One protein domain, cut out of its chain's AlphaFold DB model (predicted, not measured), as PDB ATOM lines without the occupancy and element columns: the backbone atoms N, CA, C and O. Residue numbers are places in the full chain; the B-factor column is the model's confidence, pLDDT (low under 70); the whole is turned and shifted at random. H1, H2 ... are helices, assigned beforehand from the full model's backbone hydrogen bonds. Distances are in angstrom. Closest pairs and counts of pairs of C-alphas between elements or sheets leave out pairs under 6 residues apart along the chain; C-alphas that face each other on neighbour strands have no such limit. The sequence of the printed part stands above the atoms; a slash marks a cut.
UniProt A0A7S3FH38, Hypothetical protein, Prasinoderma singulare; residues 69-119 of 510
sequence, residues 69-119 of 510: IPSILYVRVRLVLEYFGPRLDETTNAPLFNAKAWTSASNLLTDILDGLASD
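AT A GLANCE: This is residues 69 to 119 of the 510 residues of the protein "Hypothetical protein" of Prasinoderma singulare (UniProt A0A7S3FH38). The model is a helical hairpin: H1 and H2 lie side by side and run opposite ways, and a long loop, residues 85 to 98, makes the turn at one end of the rod. The short tail after H2 brings the last printed residue back near the first, at the other end. The printed part has 51 residues with two named helices, H1 then H2, and no named strand, and its class is all helix. It is loose, with a radius of gyration of the C-alphas of 12.3 A, and spans 38 by 17 by 12 A.

HOW THE PARTS SIT: H1, residues 70 to 84, and H2, residues 99 to 113, touch, and their closest C-alphas, those of Pro 70 and Leu 113, are 5.1 A apart. Their lines stand at a shallow tilt of 19 degrees, opposite ways. In H2 every O i to N i+4 pair is within hydrogen-bond range; in H1 10 of 11 are.

IN THESE COORDINATES: H1 measures 20.8 A from C-alpha 70 at (-1.659, 47.716, 9.413) to C-alpha 84. H2 measures 21.1 A and ends at C-alpha 113, (-2.912, 47.484, 14.348).

THE WHOLE: The two C-alphas farthest apart, those of Thr 91 and Asp 119, are 37.8 A apart. The link from H1 to H2 is long, with 14 residues. The printed part has no cut, and no printed residue is under pLDDT 70.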
ATOM      1  N   ILE A  69       0.573  47.197   5.034       85.31
ATOM      2  CA  ILE A  69       0.577  48.000   6.262       85.31
ATOM      3  C   ILE A  69      -0.674  47.738   7.127       85.31
ATOM      4  O   ILE A  69      -1.708  47.315   6.585       85.31
ATOM      5  N   PRO A  70      -0.605  48.019   8.443       90.38
ATOM      6  CA  PRO A  70      -1.659  47.716   9.413       90.38
ATOM      7  C   PRO A  70      -3.068  48.127   8.996       90.38
ATOM      8  O   PRO A  70      -3.980  47.306   9.034       90.38
ATOM      9  N   SER A  71      -3.249  49.361   8.514       85.50
ATOM     10  CA  SER A  71      -4.563  49.911   8.144       85.50
ATOM     11  C   SER A  71      -5.277  49.082   7.071       85.50
ATOM     12  O   SER A  71      -6.471  48.802   7.168       85.50
ATOM     13  N   ILE A  72      -4.533  48.618   6.068       86.12
ATOM     14  CA  ILE A  72      -5.060  47.790   4.980       86.12
ATOM     15  C   ILE A  72      -5.277  46.361   5.465       86.12
ATOM     16  O   ILE A  72      -6.294  45.738   5.148       86.12
ATOM     17  N   LEU A  73      -4.295  45.810   6.184       88.75
ATOM     18  CA  LEU A  73      -4.340  44.429   6.644       88.75
ATOM     19  C   LEU A  73      -5.504  44.217   7.616       88.75
ATOM     20  O   LEU A  73      -6.235  43.239   7.468       88.75
ATOM     21  N   TYR A  74      -5.725  45.169   8.524       91.44
ATOM     22  CA  TYR A  74      -6.813  45.164   9.493       91.44
ATOM     23  C   TYR A  74      -8.171  45.034   8.809       91.44
ATOM     24  O   TYR A  74      -8.903  44.090   9.091       91.44
ATOM     25  N   VAL A  75      -8.488  45.916   7.852       88.69
ATOM     26  CA  VAL A  75      -9.777  45.889   7.139       88.69
ATOM     27  C   VAL A  75      -9.978  44.551   6.430       88.69
ATOM     28  O   VAL A  75     -11.042  43.941   6.528       88.69
ATOM     29  N   ARG A  76      -8.940  44.048   5.751       88.69
ATOM     30  CA  ARG A  76      -9.019  42.774   5.022       88.69
ATOM     31  C   ARG A  76      -9.269  41.592   5.948       88.69
ATOM     32  O   ARG A  76     -10.092  40.740   5.624       88.69
ATOM     33  N   VAL A  77      -8.545  41.526   7.061       91.12
ATOM     34  CA  VAL A  77      -8.680  40.436   8.031       91.12
ATOM     35  C   VAL A  77     -10.023  40.549   8.743       91.12
ATOM     36  O   VAL A  77     -10.764  39.573   8.761       91.12
ATOM     37  N   ARG A  78     -10.406  41.739   9.214       92.12
ATOM     38  CA  ARG A  78     -11.687  41.992   9.885       92.12
ATOM     39  C   ARG A  78     -12.885  41.562   9.044       92.12
ATOM     40  O   ARG A  78     -13.722  40.824   9.546       92.12
ATOM     41  N   LEU A  79     -12.933  41.928   7.761       89.88
ATOM     42  CA  LEU A  79     -14.025  41.524   6.866       89.88
ATOM     43  C   LEU A  79     -14.139  39.998   6.717       89.88
ATOM     44  O   LEU A  79     -15.239  39.461   6.608       89.88
ATOM     45  N   VAL A  80     -13.011  39.282   6.720       91.75
ATOM     46  CA  VAL A  80     -13.006  37.812   6.705       91.75
ATOM     47  C   VAL A  80     -13.546  37.266   8.029       91.75
ATOM     48  O   VAL A  80     -14.369  36.352   8.005       91.75
ATOM     49  N   LEU A  81     -13.122  37.827   9.166       93.12
ATOM     50  CA  LEU A  81     -13.584  37.407  10.493       93.12
ATOM     51  C   LEU A  81     -15.088  37.658  10.666       93.12
ATOM     52  O   LEU A  81     -15.802  36.755  11.080       93.12
ATOM     53  N   GLU A  82     -15.594  38.829  10.279       91.81
ATOM     54  CA  GLU A  82     -17.021  39.173  10.355       91.81
ATOM     55  C   GLU A  82     -17.878  38.330   9.403       91.81
ATOM     56  O   GLU A  82     -18.985  37.934   9.757       91.81
ATOM     57  N   TYR A  83     -17.371  37.999   8.212       91.06
ATOM     58  CA  TYR A  83     -18.121  37.179   7.260       91.06
ATOM     59  C   TYR A  83     -18.161  35.691   7.639       91.06
ATOM     60  O   TYR A  83     -19.189  35.034   7.456       91.06
ATOM     61  N   PHE A  84     -17.045  35.127   8.113       91.38
ATOM     62  CA  PHE A  84     -16.963  33.700   8.438       91.38
ATOM     63  C   PHE A  84     -17.304  33.388   9.894       91.38
ATOM     64  O   PHE A  84     -17.878  32.335  10.145       91.38
ATOM     65  N   GLY A  85     -17.009  34.279  10.836       92.06
ATOM     66  CA  GLY A  85     -17.223  34.066  12.266       92.06
ATOM     67  C   GLY A  85     -18.637  33.611  12.655       92.06
ATOM     68  O   GLY A  85     -18.749  32.592  13.340       92.06
ATOM     69  N   PRO A  86     -19.716  34.279  12.202       93.00
ATOM     70  CA  PRO A  86     -21.083  33.907  12.571       93.00
ATOM     71  C   PRO A  86     -21.636  32.711  11.784       93.00
ATOM     72  O   PRO A  86     -22.738  32.250  12.071       93.00
ATOM     73  N   ARG A  87     -20.924  32.205  10.768       89.81
ATOM     74  CA  ARG A  87     -21.425  31.076   9.974       89.81
ATOM     75  C   ARG A  87     -21.494  29.825  10.828       89.81
ATOM     76  O   ARG A  87     -20.575  29.558  11.590       89.81
ATOM     77  N   LEU A  88     -22.553  29.050  10.650       89.56
ATOM     78  CA  LEU A  88     -22.752  27.827  11.410       89.56
ATOM     79  C   LEU A  88     -21.925  26.679  10.825       89.56
ATOM     80  O   LEU A  88     -21.883  26.480   9.605       89.56
ATOM     81  N   ASP A  89     -21.278  25.929  11.708       84.25
ATOM     82  CA  ASP A  89     -20.733  24.616  11.401       84.25
ATOM     83  C   ASP A  89     -21.882  23.623  11.190       84.25
ATOM     84  O   ASP A  89     -22.797  23.531  12.001       84.25
ATOM     85  N   GLU A  90     -21.826  22.857  10.103       81.19
ATOM     86  CA  GLU A  90     -22.866  21.885   9.745       81.19
ATOM     87  C   GLU A  90     -23.008  20.767  10.780       81.19
ATOM     88  O   GLU A  90     -24.079  20.188  10.910       81.19
ATOM     89  N   THR A  91     -21.922  20.414  11.478       80.00
ATOM     90  CA  THR A  91     -21.925  19.278  12.411       80.00
ATOM     91  C   THR A  91     -22.441  19.681  13.788       80.00
ATOM     92  O   THR A  91     -23.223  18.955  14.392       80.00
ATOM     93  N   THR A  92     -22.004  20.833  14.292       86.00
ATOM     94  CA  THR A  92     -22.348  21.289  15.647       86.00
ATOM     95  C   THR A  92     -23.499  22.294  15.684       86.00
ATOM     96  O   THR A  92     -23.992  22.591  16.768       86.00
ATOM     97  N   ASN A  93     -23.913  22.845  14.533       87.00
ATOM     98  CA  ASN A  93     -24.818  23.999  14.414       87.00
ATOM     99  C   ASN A  93     -24.388  25.221  15.247       87.00
ATOM    100  O   ASN A  93     -25.170  26.145  15.463       87.00
ATOM    101  N   ALA A  94     -23.132  25.254  15.690       89.88
ATOM    102  CA  ALA A  94     -22.544  26.370  16.407       89.88
ATOM    103  C   ALA A  94     -21.870  27.330  15.415       89.88
ATOM    104  O   ALA A  94     -21.420  26.894  14.351       89.88
ATOM    105  N   PRO A  95     -21.754  28.629  15.737       92.56
ATOM    106  CA  PRO A  95     -20.951  29.537  14.932       92.56
ATOM    107  C   PRO A  95     -19.497  29.050  14.872       92.56
ATOM    108  O   PRO A  95     -18.955  28.560  15.866       92.56
ATOM    109  N   LEU A  96     -18.844  29.231  13.719       89.12
ATOM    110  CA  LEU A  96     -17.431  28.896  13.526       89.12
ATOM    111  C   LEU A  96     -16.564  29.569  14.592       89.12
ATOM    112  O   LEU A  96     -15.551  29.009  15.015       89.12
ATOM    113  N   PHE A  97     -16.949  30.778  15.014       93.88
ATOM    114  CA  PHE A  97     -16.278  31.506  16.075       93.88
ATOM    115  C   PHE A  97     -17.120  31.474  17.349       93.88
ATOM    116  O   PHE A  97     -18.138  32.156  17.472       93.88
ATOM    117  N   ASN A  98     -16.647  30.708  18.329       93.38
ATOM    118  CA  ASN A  98     -17.119  30.809  19.707       93.38
ATOM    119  C   ASN A  98     -16.521  32.050  20.407       93.38
ATOM    120  O   ASN A  98     -15.652  32.727  19.858       93.38
ATOM    121  N   ALA A  99     -16.949  32.340  21.640       93.75
ATOM    122  CA  ALA A  99     -16.482  33.512  22.392       93.75
ATOM    123  C   ALA A  99     -14.945  33.593  22.491       93.75
ATOM    124  O   ALA A  99     -14.358  34.644  22.255       93.75
ATOM    125  N   LYS A 100     -14.275  32.458  22.740       94.62
ATOM    126  CA  LYS A 100     -12.807  32.382  22.810       94.62
ATOM    127  C   LYS A 100     -12.139  32.667  21.460       94.62
ATOM    128  O   LYS A 100     -11.085  33.304  21.412       94.62
ATOM    129  N   ALA A 101     -12.728  32.182  20.368       93.56
ATOM    130  CA  ALA A 101     -12.258  32.458  19.018       93.56
ATOM    131  C   ALA A 101     -12.408  33.945  18.685       93.56
ATOM    132  O   ALA A 101     -11.474  34.520  18.139       93.56
ATOM    133  N   TRP A 102     -13.509  34.584  19.095       96.06
ATOM    134  CA  TRP A 102     -13.682  36.032  18.967       96.06
ATOM    135  C   TRP A 102     -12.659  36.821  19.777       96.06
ATOM    136  O   TRP A 102     -12.042  37.718  19.220       96.06
ATOM    137  N   THR A 103     -12.373  36.442  21.026       95.94
ATOM    138  CA  THR A 103     -11.285  37.069  21.800       95.94
ATOM    139  C   THR A 103      -9.937  36.931  21.090       95.94
ATOM    140  O   THR A 103      -9.182  37.891  20.983       95.94
ATOM    141  N   SER A 104      -9.640  35.746  20.550       94.44
ATOM    142  CA  SER A 104      -8.394  35.511  19.807       94.44
ATOM    143  C   SER A 104      -8.341  36.323  18.511       94.44
ATOM    144  O   SER A 104      -7.286  36.828  18.139       94.44
ATOM    145  N   ALA A 105      -9.478  36.467  17.829       94.31
ATOM    146  CA  ALA A 105      -9.617  37.269  16.625       94.31
ATOM    147  C   ALA A 105      -9.448  38.766  16.919       94.31
ATOM    148  O   ALA A 105      -8.768  39.452  16.163       94.31
ATOM    149  N   SER A 106      -9.998  39.259  18.030       93.94
ATOM    150  CA  SER A 106      -9.789  40.628  18.506       93.94
ATOM    151  C   SER A 106      -8.321  40.888  18.833       93.94
ATOM    152  O   SER A 106      -7.777  41.871  18.353       93.94
ATOM    153  N   ASN A 107      -7.657  39.976  19.549       94.75
ATOM    154  CA  ASN A 107      -6.227  40.107  19.842       94.75
ATOM    155  C   ASN A 107      -5.386  40.119  18.559       94.75
ATOM    156  O   ASN A 107      -4.514  40.961  18.417       94.75
ATOM    157  N   LEU A 108      -5.694  39.251  17.587       94.62
ATOM    158  CA  LEU A 108      -5.042  39.278  16.274       94.62
ATOM    159  C   LEU A 108      -5.234  40.627  15.568       94.62
ATOM    160  O   LEU A 108      -4.319  41.126  14.922       94.62
ATOM    161  N   LEU A 109      -6.435  41.200  15.639       94.81
ATOM    162  CA  LEU A 109      -6.716  42.509  15.057       94.81
ATOM    163  C   LEU A 109      -5.933  43.625  15.766       94.81
ATOM    164  O   LEU A 109      -5.446  44.522  15.080       94.81
ATOM    165  N   THR A 110      -5.755  43.537  17.086       94.38
ATOM    166  CA  THR A 110      -4.862  44.418  17.855       94.38
ATOM    167  C   THR A 110      -3.409  44.251  17.414       94.38
ATOM    168  O   THR A 110      -2.803  45.230  16.997       94.38
ATOM    169  N   ASP A 111      -2.893  43.019  17.347       93.38
ATOM    170  CA  ASP A 111      -1.527  42.732  16.879       93.38
ATOM    171  C   ASP A 111      -1.275  43.276  15.459       93.38
ATOM    172  O   ASP A 111      -0.171  43.705  15.117       93.38
ATOM    173  N   ILE A 112      -2.302  43.249  14.598       93.25
ATOM    174  CA  ILE A 112      -2.238  43.842  13.260       93.25
ATOM    175  C   ILE A 112      -2.132  45.365  13.344       93.25
ATOM    176  O   ILE A 112      -1.298  45.924  12.634       93.25
ATOM    177  N   LEU A 113      -2.959  46.027  14.162       91.88
ATOM    178  CA  LEU A 113      -2.912  47.484  14.348       91.88
ATOM    179  C   LEU A 113      -1.566  47.938  14.921       91.88
ATOM    180  O   LEU A 113      -1.023  48.932  14.445       91.88
ATOM    181  N   ASP A 114      -0.996  47.150  15.831       90.19
ATOM    182  CA  ASP A 114       0.331  47.365  16.418       90.19
ATOM    183  C   ASP A 114       1.479  47.084  15.427       90.19
ATOM    184  O   ASP A 114       2.651  47.309  15.724       90.19
ATOM    185  N   GLY A 115       1.168  46.585  14.225       88.00
ATOM    186  CA  GLY A 115       2.142  46.326  13.166       88.00
ATOM    187  C   GLY A 115       2.935  45.033  13.311       88.00
ATOM    188  O   GLY A 115       3.780  44.755  12.462       88.00
ATOM    189  N   LEU A 116       2.626  44.192  14.300       86.06
ATOM    190  CA  LEU A 116       3.340  42.939  14.574       86.06
ATOM    191  C   LEU A 116       3.147  41.884  13.471       86.06
ATOM    192  O   LEU A 116       3.977  40.991  13.295       86.06
ATOM    193  N   ALA A 117       2.044  41.977  12.726       85.75
ATOM    194  CA  ALA A 117       1.719  41.079  11.616       85.75
ATOM    195  C   ALA A 117       2.095  41.640  10.232       85.75
ATOM    196  O   ALA A 117       2.085  40.892   9.248       85.75
ATOM    197  N   SER A 118       2.392  42.938  10.146       86.19
ATOM    198  CA  SER A 118       2.768  43.631   8.912       86.19
ATOM    199  C   SER A 118       4.278  43.604   8.705       86.19
ATOM    200  O   SER A 118       5.053  43.334   9.619       86.19
ATOM    201  N   ASP A 119       4.713  43.872   7.476       83.81
ATOM    202  CA  ASP A 119       6.142  44.049   7.239       83.81
ATOM    203  C   ASP A 119       6.595  45.373   7.856       83.81
ATOM    204  O   ASP A 119       5.901  46.379   7.663       83.81
TER     205      ASP A 119